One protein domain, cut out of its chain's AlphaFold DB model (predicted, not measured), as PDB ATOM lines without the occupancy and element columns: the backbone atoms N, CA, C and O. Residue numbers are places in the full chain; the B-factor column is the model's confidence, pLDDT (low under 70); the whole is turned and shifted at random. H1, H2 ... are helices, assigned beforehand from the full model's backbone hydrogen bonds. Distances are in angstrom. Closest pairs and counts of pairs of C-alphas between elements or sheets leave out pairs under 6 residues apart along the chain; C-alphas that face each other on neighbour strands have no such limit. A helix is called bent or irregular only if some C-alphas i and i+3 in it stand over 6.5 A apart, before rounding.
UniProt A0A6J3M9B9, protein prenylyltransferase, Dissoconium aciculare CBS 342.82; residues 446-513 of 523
ATOM      1  N   LYS A 446     114.348 143.650 160.784       95.50
ATOM      2  CA  LYS A 446     115.328 144.651 160.333       95.50
ATOM      3  C   LYS A 446     115.829 144.394 158.904       95.50
ATOM      4  O   LYS A 446     115.683 145.304 158.089       95.50
ATOM      5  N   PRO A 447     116.262 143.172 158.520       96.38
ATOM      6  CA  PRO A 447     116.756 142.924 157.161       96.38
ATOM      7  C   PRO A 447     115.691 143.150 156.075       96.38
ATOM      8  O   PRO A 447     115.998 143.514 154.938       96.38
ATOM      9  N   ILE A 448     114.412 142.936 156.409       97.06
ATOM     10  CA  ILE A 448     113.298 143.180 155.485       97.06
ATOM     11  C   ILE A 448     113.124 144.681 155.271       97.06
ATOM     12  O   ILE A 448     112.933 145.118 154.139       97.06
ATOM     13  N   ALA A 449     113.189 145.472 156.341       96.69
ATOM     14  CA  ALA A 449     113.015 146.913 156.266       96.69
ATOM     15  C   ALA A 449     114.212 147.609 155.587       96.69
ATOM     16  O   ALA A 449     113.999 148.453 154.718       96.69
ATOM     17  N   GLU A 450     115.446 147.171 155.864       95.44
ATOM     18  CA  GLU A 450     116.675 147.675 155.219       95.44
ATOM     19  C   GLU A 450     116.681 147.478 153.696       95.44
ATOM     20  O   GLU A 450     117.270 148.261 152.957       95.44
ATOM     21  N   THR A 451     115.947 146.480 153.189       95.81
ATOM     22  CA  THR A 451     115.776 146.276 151.740       95.81
ATOM     23  C   THR A 451     115.074 147.464 151.058       95.81
ATOM     24  O   THR A 451     115.234 147.675 149.854       95.81
ATOM     25  N   TYR A 452     114.279 148.243 151.802       96.94
ATOM     26  CA  TYR A 452     113.431 149.310 151.257       96.94
ATOM     27  C   TYR A 452     113.691 150.695 151.858       96.94
ATOM     28  O   TYR A 452     113.079 151.666 151.404       96.94
ATOM     29  N   ALA A 453     114.560 150.804 152.859       94.94
ATOM     30  CA  ALA A 453     114.982 152.065 153.447       94.94
ATOM     31  C   ALA A 453     116.393 151.937 154.033       94.94
ATOM     32  O   ALA A 453     116.661 151.028 154.808       94.94
ATOM     33  N   ASP A 454     117.272 152.873 153.683       90.50
ATOM     34  CA  ASP A 454     118.657 152.921 154.153       90.50
ATOM     35  C   ASP A 454     119.070 154.388 154.337       90.50
ATOM     36  O   ASP A 454     119.033 155.174 153.387       90.50
ATOM     37  N   LEU A 455     119.447 154.764 155.564       84.69
ATOM     38  CA  LEU A 455     119.896 156.124 155.889       84.69
ATOM     39  C   LEU A 455     121.212 156.493 155.208       84.69
ATOM     40  O   LEU A 455     121.425 157.665 154.900       84.69
ATOM     41  N   SER A 456     122.091 155.516 154.968       86.12
ATOM     42  CA  SER A 456     123.376 155.758 154.308       86.12
ATOM     43  C   SER A 456     123.202 156.107 152.828       86.12
ATOM     44  O   SER A 456     124.066 156.742 152.224       86.12
ATOM     45  N   SER A 457     122.042 155.757 152.263       84.94
ATOM     46  CA  SER A 457     121.679 155.992 150.871       84.94
ATOM     47  C   SER A 457     120.278 156.616 150.765       84.94
ATOM     48  O   SER A 457     119.353 155.949 150.294       84.94
ATOM     49  N   PRO A 458     120.088 157.908 151.117       75.88
ATOM     50  CA  PRO A 458     118.760 158.538 151.144       75.88
ATOM     51  C   PRO A 458     117.989 158.451 149.814       75.88
ATOM     52  O   PRO A 458     116.764 158.346 149.797       75.88
ATOM     53  N   GLY A 459     118.703 158.418 148.680       78.44
ATOM     54  CA  GLY A 459     118.116 158.226 147.347       78.44
ATOM     55  C   GLY A 459     117.520 156.833 147.087       78.44
ATOM     56  O   GLY A 459     116.841 156.647 146.081       78.44
ATOM     57  N   ASN A 460     117.754 155.858 147.973       84.00
ATOM     58  CA  ASN A 460     117.266 154.480 147.870       84.00
ATOM     59  C   ASN A 460     116.110 154.170 148.842       84.00
ATOM     60  O   ASN A 460     115.664 153.028 148.947       84.00
ATOM     61  N   ILE A 461     115.587 155.177 149.546       92.81
ATOM     62  CA  ILE A 461     114.404 155.006 150.389       92.81
ATOM     63  C   ILE A 461     113.174 154.856 149.490       92.81
ATOM     64  O   ILE A 461     112.719 155.795 148.836       92.81
ATOM     65  N   ARG A 462     112.626 153.643 149.472       94.38
ATOM     66  CA  ARG A 462     111.474 153.232 148.658       94.38
ATOM     67  C   ARG A 462     110.207 153.020 149.473       94.38
ATOM     68  O   ARG A 462     109.140 152.847 148.880       94.38
ATOM     69  N   SER A 463     110.318 152.994 150.803       96.94
ATOM     70  CA  SER A 463     109.174 152.794 151.683       96.94
ATOM     71  C   SER A 463     109.222 153.629 152.961       96.94
ATOM     72  O   SER A 463     110.105 153.450 153.797       96.94
ATOM     73  N   SER A 464     108.214 154.481 153.169       96.75
ATOM     74  CA  SER A 464     108.039 155.193 154.441       96.75
ATOM     75  C   SER A 464     107.618 154.256 155.578       96.75
ATOM     76  O   SER A 464     107.905 154.512 156.740       96.75
ATOM     77  N   HIS A 465     106.998 153.120 155.255       97.75
ATOM     78  CA  HIS A 465     106.679 152.085 156.240       97.75
ATOM     79  C   HIS A 465     107.920 151.313 156.694       97.75
ATOM     80  O   HIS A 465     108.007 150.944 157.863       97.75
ATOM     81  N   ALA A 466     108.888 151.105 155.797       97.56
ATOM     82  CA  ALA A 466     110.182 150.549 156.174       97.56
ATOM     83  C   ALA A 466     110.965 151.512 157.075       97.56
ATOM     84  O   ALA A 466     111.508 151.068 158.080       97.56
ATOM     85  N   LEU A 467     110.959 152.819 156.774       96.12
ATOM     86  CA  LEU A 467     111.548 153.839 157.653       96.12
ATOM     87  C   LEU A 467     110.923 153.841 159.055       96.12
ATOM     88  O   LEU A 467     111.656 153.862 160.035       96.12
ATOM     89  N   ASP A 468     109.591 153.799 159.160       96.94
ATOM     90  CA  ASP A 468     108.890 153.752 160.458       96.94
ATOM     91  C   ASP A 468     109.282 152.501 161.257       96.94
ATOM     92  O   ASP A 468     109.615 152.585 162.440       96.94
ATOM     93  N   LEU A 469     109.330 151.339 160.595       96.81
ATOM     94  CA  LEU A 469     109.751 150.090 161.225       96.81
ATOM     95  C   LEU A 469     111.218 150.128 161.677       96.81
ATOM     96  O   LEU A 469     111.517 149.712 162.793       96.81
ATOM     97  N   LEU A 470     112.130 150.640 160.848       95.56
ATOM     98  CA  LEU A 470     113.536 150.775 161.227       95.56
ATOM     99  C   LEU A 470     113.720 151.757 162.379       95.56
ATOM    100  O   LEU A 470     114.463 151.449 163.302       95.56
ATOM    101  N   ALA A 471     113.012 152.886 162.373       95.19
ATOM    102  CA  ALA A 471     113.051 153.834 163.479       95.19
ATOM    103  C   ALA A 471     112.601 153.179 164.794       95.19
ATOM    104  O   ALA A 471     113.211 153.403 165.832       95.19
ATOM    105  N   GLU A 472     111.562 152.338 164.757       95.00
ATOM    106  CA  GLU A 472     111.106 151.576 165.926       95.00
ATOM    107  C   GLU A 472     112.147 150.546 166.394       95.00
ATOM    108  O   GLU A 472     112.362 150.415 167.593       95.00
ATOM    109  N   ILE A 473     112.816 149.849 165.470       94.62
ATOM    110  CA  ILE A 473     113.868 148.872 165.791       94.62
ATOM    111  C   ILE A 473     115.098 149.558 166.394       94.62
ATOM    112  O   ILE A 473     115.600 149.123 167.424       94.62
ATOM    113  N   LEU A 474     115.578 150.633 165.768       92.44
ATOM    114  CA  LEU A 474     116.767 151.376 166.198       92.44
ATOM    115  C   LEU A 474     116.530 152.144 167.505       92.44
ATOM    116  O   LEU A 474     117.477 152.432 168.228       92.44
ATOM    117  N   ALA A 475     115.277 152.442 167.845       91.31
ATOM    118  CA  ALA A 475     114.927 153.024 169.137       91.31
ATOM    119  C   ALA A 475     115.093 152.047 170.318       91.31
ATOM    120  O   ALA A 475     115.045 152.485 171.467       91.31
ATOM    121  N   LEU A 476     115.260 150.740 170.070       88.56
ATOM    122  CA  LEU A 476     115.434 149.740 171.132       88.56
ATOM    123  C   LEU A 476     116.836 149.761 171.756       88.56
ATOM    124  O   LEU A 476     117.004 149.298 172.883       88.56
ATOM    125  N   GLU A 477     117.830 150.283 171.038       83.38
ATOM    126  CA  GLU A 477     119.233 150.325 171.452       83.38
ATOM    127  C   GLU A 477     119.700 151.780 171.563       83.38
ATOM    128  O   GLU A 477     119.410 152.617 170.705       83.38
ATOM    129  N   LYS A 478     120.436 152.110 172.633       79.06
ATOM    130  CA  LYS A 478     120.877 153.493 172.878       79.06
ATOM    131  C   LYS A 478     121.870 153.969 171.824       79.06
ATOM    132  O   LYS A 478     121.854 155.144 171.466       79.06
ATOM    133  N   GLU A 479     122.710 153.069 171.320       85.19
ATOM    134  CA  GLU A 479     123.714 153.366 170.301       85.19
ATOM    135  C   GLU A 479     123.095 153.832 168.976       85.19
ATOM    136  O   GLU A 479     123.729 154.590 168.244       85.19
ATOM    137  N   THR A 480     121.855 153.430 168.681       86.75
ATOM    138  CA  THR A 480     121.160 153.736 167.421       86.75
ATOM    139  C   THR A 480     120.018 154.745 167.574       86.75
ATOM    140  O   THR A 480     119.294 155.020 166.615       86.75
ATOM    141  N   ALA A 481     119.867 155.356 168.754       86.88
ATOM    142  CA  ALA A 481     118.808 156.332 169.026       86.88
ATOM    143  C   ALA A 481     118.894 157.580 168.123       86.88
ATOM    144  O   ALA A 481     117.866 158.130 167.721       86.88
ATOM    145  N   ALA A 482     120.108 158.006 167.759       90.31
ATOM    146  CA  ALA A 482     120.323 159.120 166.834       90.31
ATOM    147  C   ALA A 482     119.801 158.805 165.419       90.31
ATOM    148  O   ALA A 482     119.107 159.626 164.817       90.31
ATOM    149  N   ASP A 483     120.059 157.592 164.924       91.88
ATOM    150  CA  ASP A 483     119.575 157.129 163.621       91.88
ATOM    151  C   ASP A 483     118.044 157.008 163.617       91.88
ATOM    152  O   ASP A 483     117.381 157.437 162.669       91.88
ATOM    153  N   ALA A 484     117.459 156.497 164.708       94.06
ATOM    154  CA  ALA A 484     116.009 156.459 164.887       94.06
ATOM    155  C   ALA A 484     115.394 157.868 164.825       94.06
ATOM    156  O   ALA A 484     114.405 158.085 164.120       94.06
ATOM    157  N   TYR A 485     116.004 158.845 165.506       94.38
ATOM    158  CA  TYR A 485     115.564 160.240 165.467       94.38
ATOM    159  C   TYR A 485     115.613 160.809 164.043       94.38
ATOM    160  O   TYR A 485     114.647 161.438 163.599       94.38
ATOM    161  N   GLN A 486     116.703 160.553 163.312       93.31
ATOM    162  CA  GLN A 486     116.878 160.998 161.930       93.31
ATOM    163  C   GLN A 486     115.842 160.369 160.985       93.31
ATOM    164  O   GLN A 486     115.280 161.066 160.142       93.31
ATOM    165  N   MET A 487     115.534 159.076 161.127       94.62
ATOM    166  CA  MET A 487     114.483 158.428 160.328       94.62
ATOM    167  C   MET A 487     113.102 159.036 160.587       94.62
ATOM    168  O   MET A 487     112.345 159.268 159.641       94.62
ATOM    169  N   LEU A 488     112.769 159.326 161.849       95.81
ATOM    170  CA  LEU A 488     111.513 160.000 162.196       95.81
ATOM    171  C   LEU A 488     111.461 161.432 161.645       95.81
ATOM    172  O   LEU A 488     110.395 161.882 161.225       95.81
ATOM    173  N   ASP A 489     112.597 162.129 161.595       94.88
ATOM    174  CA  ASP A 489     112.686 163.461 160.994       94.88
ATOM    175  C   ASP A 489     112.460 163.409 159.475       94.88
ATOM    176  O   ASP A 489     111.668 164.177 158.928       94.88
ATOM    177  N   LEU A 490     113.051 162.427 158.790       95.06
ATOM    178  CA  LEU A 490     112.803 162.187 157.365       95.06
ATOM    179  C   LEU A 490     111.328 161.868 157.081       95.06
ATOM    180  O   LEU A 490     110.767 162.341 156.087       95.06
ATOM    181  N   LEU A 491     110.670 161.095 157.950       96.50
ATOM    182  CA  LEU A 491     109.227 160.858 157.863       96.50
ATOM    183  C   LEU A 491     108.434 162.159 158.025       96.50
ATOM    184  O   LEU A 491     107.550 162.440 157.216       96.50
ATOM    185  N   ALA A 492     108.784 162.977 159.016       96.31
ATOM    186  CA  ALA A 492     108.154 164.261 159.295       96.31
ATOM    187  C   ALA A 492     108.291 165.278 158.154       96.31
ATOM    188  O   ALA A 492     107.339 166.003 157.867       96.31
ATOM    189  N   GLN A 493     109.464 165.354 157.525       95.12
ATOM    190  CA  GLN A 493     109.786 166.412 156.567       95.12
ATOM    191  C   GLN A 493     109.561 166.006 155.110       95.12
ATOM    192  O   GLN A 493     109.219 166.852 154.287       95.12
ATOM    193  N   THR A 494     109.766 164.730 154.768       94.19
ATOM    194  CA  THR A 494     109.853 164.293 153.366       94.19
ATOM    195  C   THR A 494     108.856 163.194 153.029       94.19
ATOM    196  O   THR A 494     108.073 163.345 152.094       94.19
ATOM    197  N   TYR A 495     108.869 162.083 153.767       94.69
ATOM    198  CA  TYR A 495     108.192 160.860 153.318       94.69
ATOM    199  C   TYR A 495     106.737 160.737 153.778       94.69
ATOM    200  O   TYR A 495     105.980 159.958 153.196       94.69
ATOM    201  N   ASP A 496     106.335 161.472 154.814       96.19
ATOM    202  CA  ASP A 496     104.977 161.441 155.354       96.19
ATOM    203  C   ASP A 496     104.602 162.722 156.147       96.19
ATOM    204  O   ASP A 496     104.166 162.663 157.305       96.19
ATOM    205  N   PRO A 497     104.714 163.912 155.523       96.75
ATOM    206  CA  PRO A 497     104.536 165.195 156.209       96.75
ATOM    207  C   PRO A 497     103.116 165.428 156.743       96.75
ATOM    208  O   PRO A 497     102.923 166.190 157.688       96.75
ATOM    209  N   VAL A 498     102.109 164.725 156.210       97.19
ATOM    210  CA  VAL A 498     100.727 164.786 156.718       97.19
ATOM    211  C   VAL A 498     100.619 164.334 158.182       97.19
ATOM    212  O   VAL A 498      99.728 164.778 158.903       97.19
ATOM    213  N   ARG A 499     101.552 163.493 158.654       97.12
ATOM    214  CA  ARG A 499     101.638 163.022 160.045       97.12
ATOM    215  C   ARG A 499     102.799 163.666 160.814       97.12
ATOM    216  O   ARG A 499     103.227 163.118 161.824       97.12
ATOM    217  N   ILE A 500     103.273 164.852 160.417       96.88
ATOM    218  CA  ILE A 500     104.393 165.553 161.077       96.88
ATOM    219  C   ILE A 500     104.267 165.626 162.608       96.88
ATOM    220  O   ILE A 500     105.232 165.366 163.319       96.88
ATOM    221  N   ASN A 501     103.074 165.915 163.134       97.19
ATOM    222  CA  ASN A 501     102.852 165.989 164.583       97.19
ATOM    223  C   ASN A 501     102.986 164.620 165.265       97.19
ATOM    224  O   ASN A 501     103.482 164.539 166.384       97.19
ATOM    225  N   TYR A 502     102.583 163.542 164.586       97.25
ATOM    226  CA  TYR A 502     102.755 162.179 165.085       97.25
ATOM    227  C   TYR A 502     104.235 161.779 165.112       97.25
ATOM    228  O   TYR A 502     104.689 161.206 166.099       97.25
ATOM    229  N   TRP A 503     105.004 162.132 164.081       96.56
ATOM    230  CA  TRP A 503     106.440 161.843 164.038       96.56
ATOM    231  C   TRP A 503     107.232 162.644 165.068       96.56
ATOM    232  O   TRP A 503     108.052 162.066 165.771       96.56
ATOM    233  N   LYS A 504     106.909 163.930 165.257       94.38
ATOM    234  CA  LYS A 504     107.481 164.750 166.340       94.38
ATOM    235  C   LYS A 504     107.147 164.202 167.724       94.38
ATOM    236  O   LYS A 504     108.000 164.182 168.606       94.38
ATOM    237  N   TYR A 505     105.922 163.711 167.911       94.44
ATOM    238  CA  TYR A 505     105.558 163.001 169.133       94.44
ATOM    239  C   TYR A 505     106.408 161.733 169.318       94.44
ATOM    240  O   TYR A 505     107.002 161.559 170.376       94.44
ATOM    241  N   ARG A 506     106.547 160.886 168.290       94.38
ATOM    242  CA  ARG A 506     107.427 159.701 168.335       94.38
ATOM    243  C   ARG A 506     108.885 160.066 168.644       94.38
ATOM    244  O   ARG A 506     109.508 159.347 169.413       94.38
ATOM    245  N   GLN A 507     109.403 161.173 168.107       92.81
ATOM    246  CA  GLN A 507     110.745 161.677 168.421       92.81
ATOM    247  C   GLN A 507     110.875 162.057 169.895       92.81
ATOM    248  O   GLN A 507     111.870 161.712 170.513       92.81
ATOM    249  N   SER A 508     109.856 162.702 170.475       90.31
ATOM    250  CA  SER A 508     109.864 163.073 171.898       90.31
ATOM    251  C   SER A 508     109.863 161.880 172.863       90.31
ATOM    252  O   SER A 508     110.122 162.065 174.047       90.31
ATOM    253  N   LEU A 509     109.556 160.672 172.372       89.06
ATOM    254  CA  LEU A 509     109.635 159.428 173.145       89.06
ATOM    255  C   LEU A 509     111.024 158.781 173.111       89.06
ATOM    256  O   LEU A 509     111.266 157.858 173.885       89.06
ATOM    257  N   LEU A 510     111.908 159.210 172.208       86.00
ATOM    258  CA  LEU A 510     113.308 158.805 172.239       86.00
ATOM    259  C   LEU A 510     113.981 159.612 173.357       86.00
ATOM    260  O   LEU A 510     113.836 160.835 173.382       86.00
ATOM    261  N   ASP A 511     114.667 158.940 174.290       67.31
ATOM    262  CA  ASP A 511     115.490 159.597 175.319       67.31
ATOM    263  C   ASP A 511     116.331 160.705 174.662       67.31
ATOM    264  O   ASP A 511     116.937 160.423 173.630       67.31
ATOM    265  N   ASP A 512     116.358 161.924 175.232       57.78
ATOM    266  CA  ASP A 512     117.040 163.113 174.674       57.78
ATOM    267  C   ASP A 512     118.424 162.740 174.095       57.78
ATOM    268  O   ASP A 512     119.385 162.585 174.859       57.78
ATOM    269  N   PRO A 513     118.559 162.561 172.760       52.72
ATOM    270  CA  PRO A 513     119.803 162.074 172.165       52.72
ATOM    271  C   PRO A 513     120.900 163.143 172.215       52.72
ATOM    272  O   PRO A 513     122.082 162.850 172.037       52.72
TER     273      PRO A 513
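AT A GLANCE: This is residues 446 to 513 of the 523 residues of the protein "protein prenylyltransferase" of Dissoconium aciculare CBS 342.82 (UniProt A0A6J3M9B9). Three helices, H2, H3 and H4, lie side by side with their centres in a triangle, each running opposite ways to the one before: H2 and H4 both pack on the long H3, and are near each other. The short H1 packs on H2 on the side away from H3, and a long loop, residues 451 to 463, joins H1 to H2. The printed part has 68 residues with four named helices, in the order H1, H2, H3, H4, and no named strand; the class is all helix. The whole is compact, with a radius of gyration of the C-alphas of 10.9 A, and spans 28 by 28 by 16 A.

HOW THE PARTS SIT: The longest helix, H3, residues 478 to 495, touches H2, residues 464 to 474, at a shallow tilt of 17 degrees, opposite ways. Their closest C-alphas, those of Ala 471 and Ala 484, are 4.2 A apart, and the two helices form a hairpin. With residues 485 to 493 alone, H3 also touches H4, residues 497 to 508, at a shallow tilt of 19 degrees, opposite ways. Here the closest C-alphas are those of Ala 492 and Ile 500, 4.4 A apart; this pair too is a hairpin. H2 and H4 are near each other, with 5 pairs of C-alphas within 10 A but none within 8 A. H1, residues 446 to 450, touches H2, the closest C-alphas being those of Ala 449 and Ala 466 at 4.6 A. H1 is apart from H3 and from H4. Every O i to N i+4 pair is within hydrogen-bond range in H1 and H2, against 11 of 14 in H3 and 6 of 8 in H4.

IN THESE COORDINATES: H3 runs 24.4 A from C-alpha 478 at (120.877, 153.493, 172.878) to C-alpha 495 at (108.192, 160.860, 153.318). It is irregular, with C-alphas 479 and 482 7.5 A apart. H4, 16.7 A long, ends with C-alpha 508 at (109.864, 163.073, 171.898); it is irregular too, with C-alphas 498 and 501 8.2 A apart. H2 measures 15.1 A from first to last C-alpha. H1, 6.1 A long, begins with C-alpha 446 at (115.328, 144.651, 160.333).

THE WHOLE: The two C-alphas farthest apart, those of Glu 479 and Val 498, are separated by 29.0 A. The first and last printed C-alphas, those of Lys 446 and Pro 513, are 21.5 A apart. The printed part has no cut. The link from H1 to H2 is long, with 13 residues; those from H2 to H3 and from H3 to H4 are tight, with 3 residues and 1 residue. The mean pLDDT of the printed part is 91.3, and the model's confidence is low, under 70, at residues 511 to 513.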